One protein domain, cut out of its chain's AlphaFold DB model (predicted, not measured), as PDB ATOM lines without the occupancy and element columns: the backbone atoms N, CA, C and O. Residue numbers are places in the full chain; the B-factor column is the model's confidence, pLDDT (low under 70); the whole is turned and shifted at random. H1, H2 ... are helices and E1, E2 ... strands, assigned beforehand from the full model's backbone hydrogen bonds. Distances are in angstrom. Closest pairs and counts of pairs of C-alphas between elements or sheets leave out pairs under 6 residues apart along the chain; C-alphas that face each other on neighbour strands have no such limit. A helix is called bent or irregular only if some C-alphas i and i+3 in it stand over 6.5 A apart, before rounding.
ATOM      1  N   LYS A   4     -62.113   8.752 -32.266       82.12
ATOM      2  CA  LYS A   4     -61.337   9.318 -31.154       82.12
ATOM      3  C   LYS A   4     -59.823   9.162 -31.334       82.12
ATOM      4  O   LYS A   4     -59.082  10.093 -31.037       82.12
ATOM      5  N   THR A   5     -59.367   8.022 -31.847       84.56
ATOM      6  CA  THR A   5     -57.941   7.748 -32.071       84.56
ATOM      7  C   THR A   5     -57.387   8.614 -33.197       84.56
ATOM      8  O   THR A   5     -56.278   9.127 -33.088       84.56
ATOM      9  N   PHE A   6     -58.176   8.845 -34.249       87.38
ATOM     10  CA  PHE A   6     -57.786   9.734 -35.346       87.38
ATOM     11  C   PHE A   6     -57.626  11.187 -34.877       87.38
ATOM     12  O   PHE A   6     -56.613  11.821 -35.165       87.38
ATOM     13  N   VAL A   7     -58.583  11.697 -34.096       86.75
ATOM     14  CA  VAL A   7     -58.521  13.060 -33.540       86.75
ATOM     15  C   VAL A   7     -57.321  13.227 -32.603       86.75
ATOM     16  O   VAL A   7     -56.644  14.252 -32.647       86.75
ATOM     17  N   LEU A   8     -57.019  12.213 -31.789       87.38
ATOM     18  CA  LEU A   8     -55.885  12.247 -30.867       87.38
ATOM     19  C   LEU A   8     -54.545  12.271 -31.620       87.38
ATOM     20  O   LEU A   8     -53.678  13.079 -31.293       87.38
ATOM     21  N   LEU A   9     -54.398  11.461 -32.671       88.00
ATOM     22  CA  LEU A   9     -53.209  11.480 -33.531       88.00
ATOM     23  C   LEU A   9     -53.036  12.824 -34.254       88.00
ATOM     24  O   LEU A   9     -51.918  13.331 -34.336       88.00
ATOM     25  N   LEU A  10     -54.132  13.425 -34.726       88.50
ATOM     26  CA  LEU A  10     -54.111  14.742 -35.368       88.50
ATOM     27  C   LEU A  10     -53.648  15.840 -34.395       88.50
ATOM     28  O   LEU A  10     -52.814  16.670 -34.749       88.50
ATOM     29  N   LEU A  11     -54.148  15.821 -33.156       87.38
ATOM     30  CA  LEU A  11     -53.739  16.769 -32.116       87.38
ATOM     31  C   LEU A  11     -52.255  16.630 -31.780       87.38
ATOM     32  O   LEU A  11     -51.546  17.634 -31.759       87.38
ATOM     33  N   VAL A  12     -51.767  15.404 -31.577       88.06
ATOM     34  CA  VAL A  12     -50.346  15.150 -31.289       88.06
ATOM     35  C   VAL A  12     -49.461  15.648 -32.432       88.06
ATOM     36  O   VAL A  12     -48.475  16.337 -32.176       88.06
ATOM     37  N   ALA A  13     -49.842  15.394 -33.687       85.31
ATOM     38  CA  ALA A  13     -49.112  15.902 -34.845       85.31
ATOM     39  C   ALA A  13     -49.073  17.442 -34.877       85.31
ATOM     40  O   ALA A  13     -48.003  18.025 -35.062       85.31
ATOM     41  N   CYS A  14     -50.204  18.109 -34.627       85.12
ATOM     42  CA  CYS A  14     -50.265  19.571 -34.547       85.12
ATOM     43  C   CYS A  14     -49.394  20.133 -33.415       85.12
ATOM     44  O   CYS A  14     -48.694  21.121 -33.627       85.12
ATOM     45  N   LEU A  15     -49.396  19.500 -32.239       81.62
ATOM     46  CA  LEU A  15     -48.546  19.889 -31.112       81.62
ATOM     47  C   LEU A  15     -47.058  19.740 -31.448       81.62
ATOM     48  O   LEU A  15     -46.290  20.665 -31.193       81.62
ATOM     49  N   CYS A  16     -46.651  18.632 -32.074       80.00
ATOM     50  CA  CYS A  16     -45.265  18.435 -32.500       80.00
ATOM     51  C   CYS A  16     -44.815  19.525 -33.484       80.00
ATOM     52  O   CYS A  16     -43.770  20.140 -33.281       80.00
ATOM     53  N   VAL A  17     -45.625  19.816 -34.507       77.38
ATOM     54  CA  VAL A  17     -45.312  20.865 -35.492       77.38
ATOM     55  C   VAL A  17     -45.263  22.245 -34.830       77.38
ATOM     56  O   VAL A  17     -44.321  23.002 -35.066       77.38
ATOM     57  N   ALA A  18     -46.219  22.561 -33.954       70.44
ATOM     58  CA  ALA A  18     -46.243  23.824 -33.222       70.44
ATOM     59  C   ALA A  18     -45.007  23.993 -32.325       70.44
ATOM     60  O   ALA A  18     -44.411  25.068 -32.314       70.44
ATOM     61  N   CYS A  19     -44.564  22.942 -31.630       64.12
ATOM     62  CA  CYS A  19     -43.344  22.978 -30.822       64.12
ATOM     63  C   CYS A  19     -42.092  23.223 -31.677       64.12
ATOM     64  O   CYS A  19     -41.237  24.016 -31.285       64.12
ATOM     65  N   CYS A  20     -41.994  22.606 -32.857       63.31
ATOM     66  CA  CYS A  20     -40.862  22.810 -33.762       63.31
ATOM     67  C   CYS A  20     -40.826  24.226 -34.362       63.31
ATOM     68  O   CYS A  20     -39.747  24.786 -34.545       63.31
ATOM     69  N   VAL A  21     -41.986  24.822 -34.651       63.75
ATOM     70  CA  VAL A  21     -42.081  26.185 -35.211       63.75
ATOM     71  C   VAL A  21     -41.938  27.260 -34.126       63.75
ATOM     72  O   VAL A  21     -41.381  28.331 -34.371       63.75
ATOM     73  N   ALA A  22     -42.422  26.995 -32.912       58.00
ATOM     74  CA  ALA A  22     -42.375  27.948 -31.807       58.00
ATOM     75  C   ALA A  22     -41.024  27.971 -31.081       58.00
ATOM     76  O   ALA A  22     -40.698  29.004 -30.482       58.00
ATOM     77  N   ALA A  23     -40.244  26.885 -31.143       55.31
ATOM     78  CA  ALA A  23     -38.910  26.848 -30.569       55.31
ATOM     79  C   ALA A  23     -38.017  27.890 -31.273       55.31
ATOM     80  O   ALA A  23     -37.881  27.842 -32.498       55.31
ATOM     81  N   PRO A  24     -37.427  28.853 -30.541       54.75
ATOM     82  CA  PRO A  24     -36.451  29.792 -31.078       54.75
ATOM     83  C   PRO A  24     -35.226  29.017 -31.576       54.75
ATOM     84  O   PRO A  24     -34.267  28.815 -30.843       54.75
ATOM     85  N   GLN A  25     -35.238  28.577 -32.833       55.50
ATOM     86  CA  GLN A  25     -34.112  27.844 -33.428       55.50
ATOM     87  C   GLN A  25     -32.889  28.747 -33.690       55.50
ATOM     88  O   GLN A  25     -31.891  28.292 -34.237       55.50
ATOM     89  N   GLY A  26     -32.966  30.040 -33.353       55.75
ATOM     90  CA  GLY A  26     -32.020  31.057 -33.818       55.75
ATOM     91  C   GLY A  26     -31.161  31.719 -32.747       55.75
ATOM     92  O   GLY A  26     -30.168  32.349 -33.097       55.75
ATOM     93  N   CYS A  27     -31.496  31.589 -31.463       62.12
ATOM     94  CA  CYS A  27     -30.802  32.316 -30.400       62.12
ATOM     95  C   CYS A  27     -29.910  31.370 -29.593       62.12
ATOM     96  O   CYS A  27     -30.176  31.073 -28.436       62.12
ATOM     97  N   ASN A  28     -28.855  30.876 -30.244       59.78
ATOM     98  CA  ASN A  28     -27.881  29.947 -29.658       59.78
ATOM     99  C   ASN A  28     -26.651  30.667 -29.065       59.78
ATOM    100  O   ASN A  28     -25.614  30.051 -28.820       59.78
ATOM    101  N   GLY A  29     -26.729  31.991 -28.896       59.78
ATOM    102  CA  GLY A  29     -25.673  32.774 -28.266       59.78
ATOM    103  C   GLY A  29     -25.687  32.549 -26.759       59.78
ATOM    104  O   GLY A  29     -26.739  32.589 -26.139       59.78
ATOM    105  N   GLY A  30     -24.542  32.291 -26.139       61.88
ATOM    106  CA  GLY A  30     -24.403  32.428 -24.687       61.88
ATOM    107  C   GLY A  30     -25.006  31.330 -23.802       61.88
ATOM    108  O   GLY A  30     -24.600  31.252 -22.651       61.88
ATOM    109  N   LEU A  31     -25.909  30.461 -24.274       68.69
ATOM    110  CA  LEU A  31     -26.387  29.305 -23.499       68.69
ATOM    111  C   LEU A  31     -26.291  28.016 -24.307       68.69
ATOM    112  O   LEU A  31     -26.971  27.849 -25.314       68.69
ATOM    113  N   TYR A  32     -25.480  27.077 -23.826       73.12
ATOM    114  CA  TYR A  32     -25.397  25.742 -24.409       73.12
ATOM    115  C   TYR A  32     -25.292  24.673 -23.326       73.12
ATOM    116  O   TYR A  32     -24.675  24.858 -22.276       73.12
ATOM    117  N   ALA A  33     -25.903  23.521 -23.591       73.25
ATOM    118  CA  ALA A  33     -25.776  22.357 -22.732       73.25
ATOM    119  C   ALA A  33     -24.508  21.588 -23.118       73.25
ATOM    120  O   ALA A  33     -24.392  21.087 -24.239       73.25
ATOM    121  N   ARG A  34     -23.554  21.467 -22.192       76.88
ATOM    122  CA  ARG A  34     -22.364  20.630 -22.367       76.88
ATOM    123  C   ARG A  34     -22.312  19.604 -21.250       76.88
ATOM    124  O   ARG A  34     -22.190  19.952 -20.081       76.88
ATOM    125  N   ASN A  35     -22.379  18.331 -21.633       78.44
ATOM    126  CA  ASN A  35     -22.252  17.196 -20.718       78.44
ATOM    127  C   ASN A  35     -23.273  17.213 -19.558       78.44
ATOM    128  O   ASN A  35     -22.918  16.983 -18.406       78.44
ATOM    129  N   GLY A  36     -24.532  17.558 -19.855       78.25
ATOM    130  CA  GLY A  36     -25.605  17.643 -18.854       78.25
ATOM    131  C   GLY A  36     -25.574  18.901 -17.979       78.25
ATOM    132  O   GLY A  36     -26.461  19.066 -17.148       78.25
ATOM    133  N   ASN A  37     -24.601  19.797 -18.176       76.44
ATOM    134  CA  ASN A  37     -24.543  21.082 -17.492       76.44
ATOM    135  C   ASN A  37     -24.908  22.232 -18.438       76.44
ATOM    136  O   ASN A  37     -24.557  22.212 -19.621       76.44
ATOM    137  N   ILE A  38     -25.590  23.243 -17.905       78.50
ATOM    138  CA  ILE A  38     -25.932  24.465 -18.631       78.50
ATOM    139  C   ILE A  38     -24.747  25.414 -18.487       78.50
ATOM    140  O   ILE A  38     -24.454  25.894 -17.392       78.50
ATOM    141  N   VAL A  39     -24.041  25.663 -19.586       78.00
ATOM    142  CA  VAL A  39     -22.931  26.613 -19.620       78.00
ATOM    143  C   VAL A  39     -23.460  27.944 -20.129       78.00
ATOM    144  O   VAL A  39     -24.033  28.016 -21.217       78.00
ATOM    145  N   ILE A  40     -23.258  28.984 -19.319       77.00
ATOM    146  CA  ILE A  40     -23.623  30.358 -19.650       77.00
ATOM    147  C   ILE A  40     -22.340  31.097 -20.032       77.00
ATOM    148  O   ILE A  40     -21.511  31.411 -19.178       77.00
ATOM    149  N   ASP A  41     -22.158  31.342 -21.324       75.12
ATOM    150  CA  ASP A  41     -21.064  32.149 -21.850       75.12
ATOM    151  C   ASP A  41     -21.459  33.631 -21.820       75.12
ATOM    152  O   ASP A  41     -22.158  34.135 -22.706       75.12
ATOM    153  N   LEU A  42     -20.986  34.325 -20.779       70.12
ATOM    154  CA  LEU A  42     -21.226  35.752 -20.550       70.12
ATOM    155  C   LEU A  42     -20.757  36.644 -21.707       70.12
ATOM    156  O   LEU A  42     -21.330  37.715 -21.907       70.12
ATOM    157  N   HIS A  43     -19.761  36.217 -22.489       68.44
ATOM    158  CA  HIS A  43     -19.237  37.003 -23.607       68.44
ATOM    159  C   HIS A  43     -20.231  37.086 -24.777       68.44
ATOM    160  O   HIS A  43     -20.254  38.074 -25.508       68.44
ATOM    161  N   ASN A  44     -21.100  36.080 -24.916       64.00
ATOM    162  CA  ASN A  44     -22.105  35.985 -25.977       64.00
ATOM    163  C   ASN A  44     -23.537  36.303 -25.512       64.00
ATOM    164  O   ASN A  44     -24.480  36.174 -26.297       64.00
ATOM    165  N   LEU A  45     -23.720  36.745 -24.263       72.88
ATOM    166  CA  LEU A  45     -25.042  37.096 -23.736       72.88
ATOM    167  C   LEU A  45     -25.662  38.304 -24.439       72.88
ATOM    168  O   LEU A  45     -26.865  38.310 -24.662       72.88
ATOM    169  N   ASN A  46     -24.871  39.301 -24.842       71.50
ATOM    170  CA  ASN A  46     -25.410  40.466 -25.553       71.50
ATOM    171  C   ASN A  46     -26.042  40.056 -26.893       71.50
ATOM    172  O   ASN A  46     -27.162  40.449 -27.196       71.50
ATOM    173  N   GLY A  47     -25.377  39.175 -27.651       69.75
ATOM    174  CA  GLY A  47     -25.930  38.628 -28.893       69.75
ATOM    175  C   GLY A  47     -27.173  37.760 -28.668       69.75
ATOM    176  O   GLY A  47     -28.064  37.729 -29.516       69.75
ATOM    177  N   LEU A  48     -27.265  37.085 -27.517       73.00
ATOM    178  CA  LEU A  48     -28.469  36.364 -27.113       73.00
ATOM    179  C   LEU A  48     -29.630  37.311 -26.812       73.00
ATOM    180  O   LEU A  48     -30.721  37.095 -27.333       73.00
ATOM    181  N   PHE A  49     -29.406  38.331 -25.981       76.38
ATOM    182  CA  PHE A  49     -30.435  39.299 -25.609       76.38
ATOM    183  C   PHE A  49     -30.955  40.044 -26.840       76.38
ATOM    184  O   PHE A  49     -32.167  40.077 -27.037       76.38
ATOM    185  N   ASP A  50     -30.068  40.494 -27.731       73.81
ATOM    186  CA  ASP A  50     -30.444  41.117 -29.006       73.81
ATOM    187  C   ASP A  50     -31.256  40.164 -29.900       73.81
ATOM    188  O   ASP A  50     -32.205  40.565 -30.578       73.81
ATOM    189  N   CYS A  51     -30.888  38.879 -29.932       74.31
ATOM    190  CA  CYS A  51     -31.608  37.870 -30.707       74.31
ATOM    191  C   CYS A  51     -33.015  37.620 -30.146       74.31
ATOM    192  O   CYS A  51     -33.990  37.610 -30.902       74.31
ATOM    193  N   VAL A  52     -33.127  37.466 -28.824       73.25
ATOM    194  CA  VAL A  52     -34.406  37.291 -28.124       73.25
ATOM    195  C   VAL A  52     -35.282  38.527 -28.308       73.25
ATOM    196  O   VAL A  52     -36.460  38.379 -28.628       73.25
ATOM    197  N   GLU A  53     -34.720  39.731 -28.191       74.19
ATOM    198  CA  GLU A  53     -35.436  40.990 -28.405       74.19
ATOM    199  C   GLU A  53     -35.995  41.080 -29.829       74.19
ATOM    200  O   GLU A  53     -37.191  41.319 -30.012       74.19
ATOM    201  N   ARG A  54     -35.183  40.782 -30.850       69.94
ATOM    202  CA  ARG A  54     -35.644  40.740 -32.250       69.94
ATOM    203  C   ARG A  54     -36.723  39.691 -32.478       69.94
ATOM    204  O   ARG A  54     -37.640  39.915 -33.268       69.94
ATOM    205  N   GLN A  55     -36.630  38.540 -31.821       68.56
ATOM    206  CA  GLN A  55     -37.654  37.508 -31.937       68.56
ATOM    207  C   GLN A  55     -38.955  37.912 -31.231       68.56
ATOM    208  O   GLN A  55     -40.036  37.592 -31.725       68.56
ATOM    209  N   HIS A  56     -38.857  38.635 -30.117       69.75
ATOM    210  CA  HIS A  56     -40.003  39.176 -29.396       69.75
ATOM    211  C   HIS A  56     -40.697  40.281 -30.208       69.75
ATOM    212  O   HIS A  56     -41.915  40.259 -30.352       69.75
ATOM    213  N   GLN A  57     -39.929  41.177 -30.838       65.38
ATOM    214  CA  GLN A  57     -40.452  42.212 -31.737       65.38
ATOM    215  C   GLN A  57     -41.109  41.640 -33.001       65.38
ATOM    216  O   GLN A  57     -42.091  42.191 -33.477       65.38
ATOM    217  N   ARG A  58     -40.609  40.523 -33.547       58.00
ATOM    218  CA  ARG A  58     -41.208  39.861 -34.725       58.00
ATOM    219  C   ARG A  58     -42.486  39.068 -34.425       58.00
ATOM    220  O   ARG A  58     -43.080  38.527 -35.355       58.00
ATOM    221  N   ARG A  59     -42.871  38.933 -33.153       55.75
ATOM    222  CA  ARG A  59     -44.096  38.242 -32.717       55.75
ATOM    223  C   ARG A  59     -45.182  39.201 -32.199       55.75
ATOM    224  O   ARG A  59     -46.229  38.702 -31.790       55.75
TER     225      ARG A  59
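Overview. This is residues 4 to 59 of the 60 residues of the protein "uncharacterized protein LOC26532067" of Drosophila pseudoobscura pseudoobscura (UniProt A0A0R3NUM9). A small, two-part head, made of the strand hairpin E1 and E2 and the helix H2, which meet at a corner near residue 41, is joined by a stretch without a named element to one long helix, H1, which sticks out as an arm. The tip of the hairpin, residues 33 to 38, also stands free, and the arm H1, 26.6 A from first to last C-alpha, reaches out along the longest axis of the whole. The printed part has 56 residues, with two named helices and two named strands in the order H1, E1, E2, H2 along the chain; the sheet is E1 - E2, antiparallel, and the class is mostly helix. The whole is extended, with a radius of gyration of the C-alphas of 16.2 A, and flat, spanning 51 by 32 by 10 A.

Arrangement. Look first at the sheet, where E1, residues 31 to 34, and E2, residues 37 to 40, are antiparallel neighbours and a hairpin, with 149 degrees between their directions. C-alphas 33 and 38 face each other at 4.6 A. Across the pair you will find N 34 and O 37 at 2.9 A and N 39 and O 32 at 2.9 A, both within hydrogen-bond range. Go on past Asp 41 to H2, residues 42 to 57, which follows E2 after a tight link of 1 residue. Between E1 and H2 one pair of C-alphas is within 8 A, those of Leu 31 and Leu 45 at 7.9 A. Turn then to H1, residues 4 to 22, which is apart from E2 and from H2; residues 4 to 23 stand free. In H1 every O i to N i+4 pair is within hydrogen-bond range, and in H2 10 of 12 are.

Along the chain. Find C-alpha 31 at (-26.387, 29.305, -23.499), where E1 begins; it runs 9.6 A to C-alpha 34. E2 runs 9.6 A from C-alpha 37 to C-alpha 40. H2 starts at C-alpha 42 and runs 23.2 A to C-alpha 57 at (-40.452, 42.212, -31.737). It is irregular: C-alphas 43 and 46 are 7.3 A apart, against about 5 A in a regular helix. For H1, start at C-alpha 4 at (-61.337, 9.318, -31.154) and go 26.6 A to C-alpha 22.

Size, cuts and confidence. The two C-alphas farthest apart are those of Lys 4 and His 43, at 50.9 A. Without the stretches that stand free, the body of 30 residues spans 27 by 16 by 8 A. The printed part has no cut. Look for no long link: H1 to E1 is short, with 8 residues, and the other two are tight. Read the B-factor column for the model's confidence: the mean pLDDT of the printed part is 72.4, and 22 residues are under 70, namely 19 to 31, 43 to 44, 47 and 54 to 59.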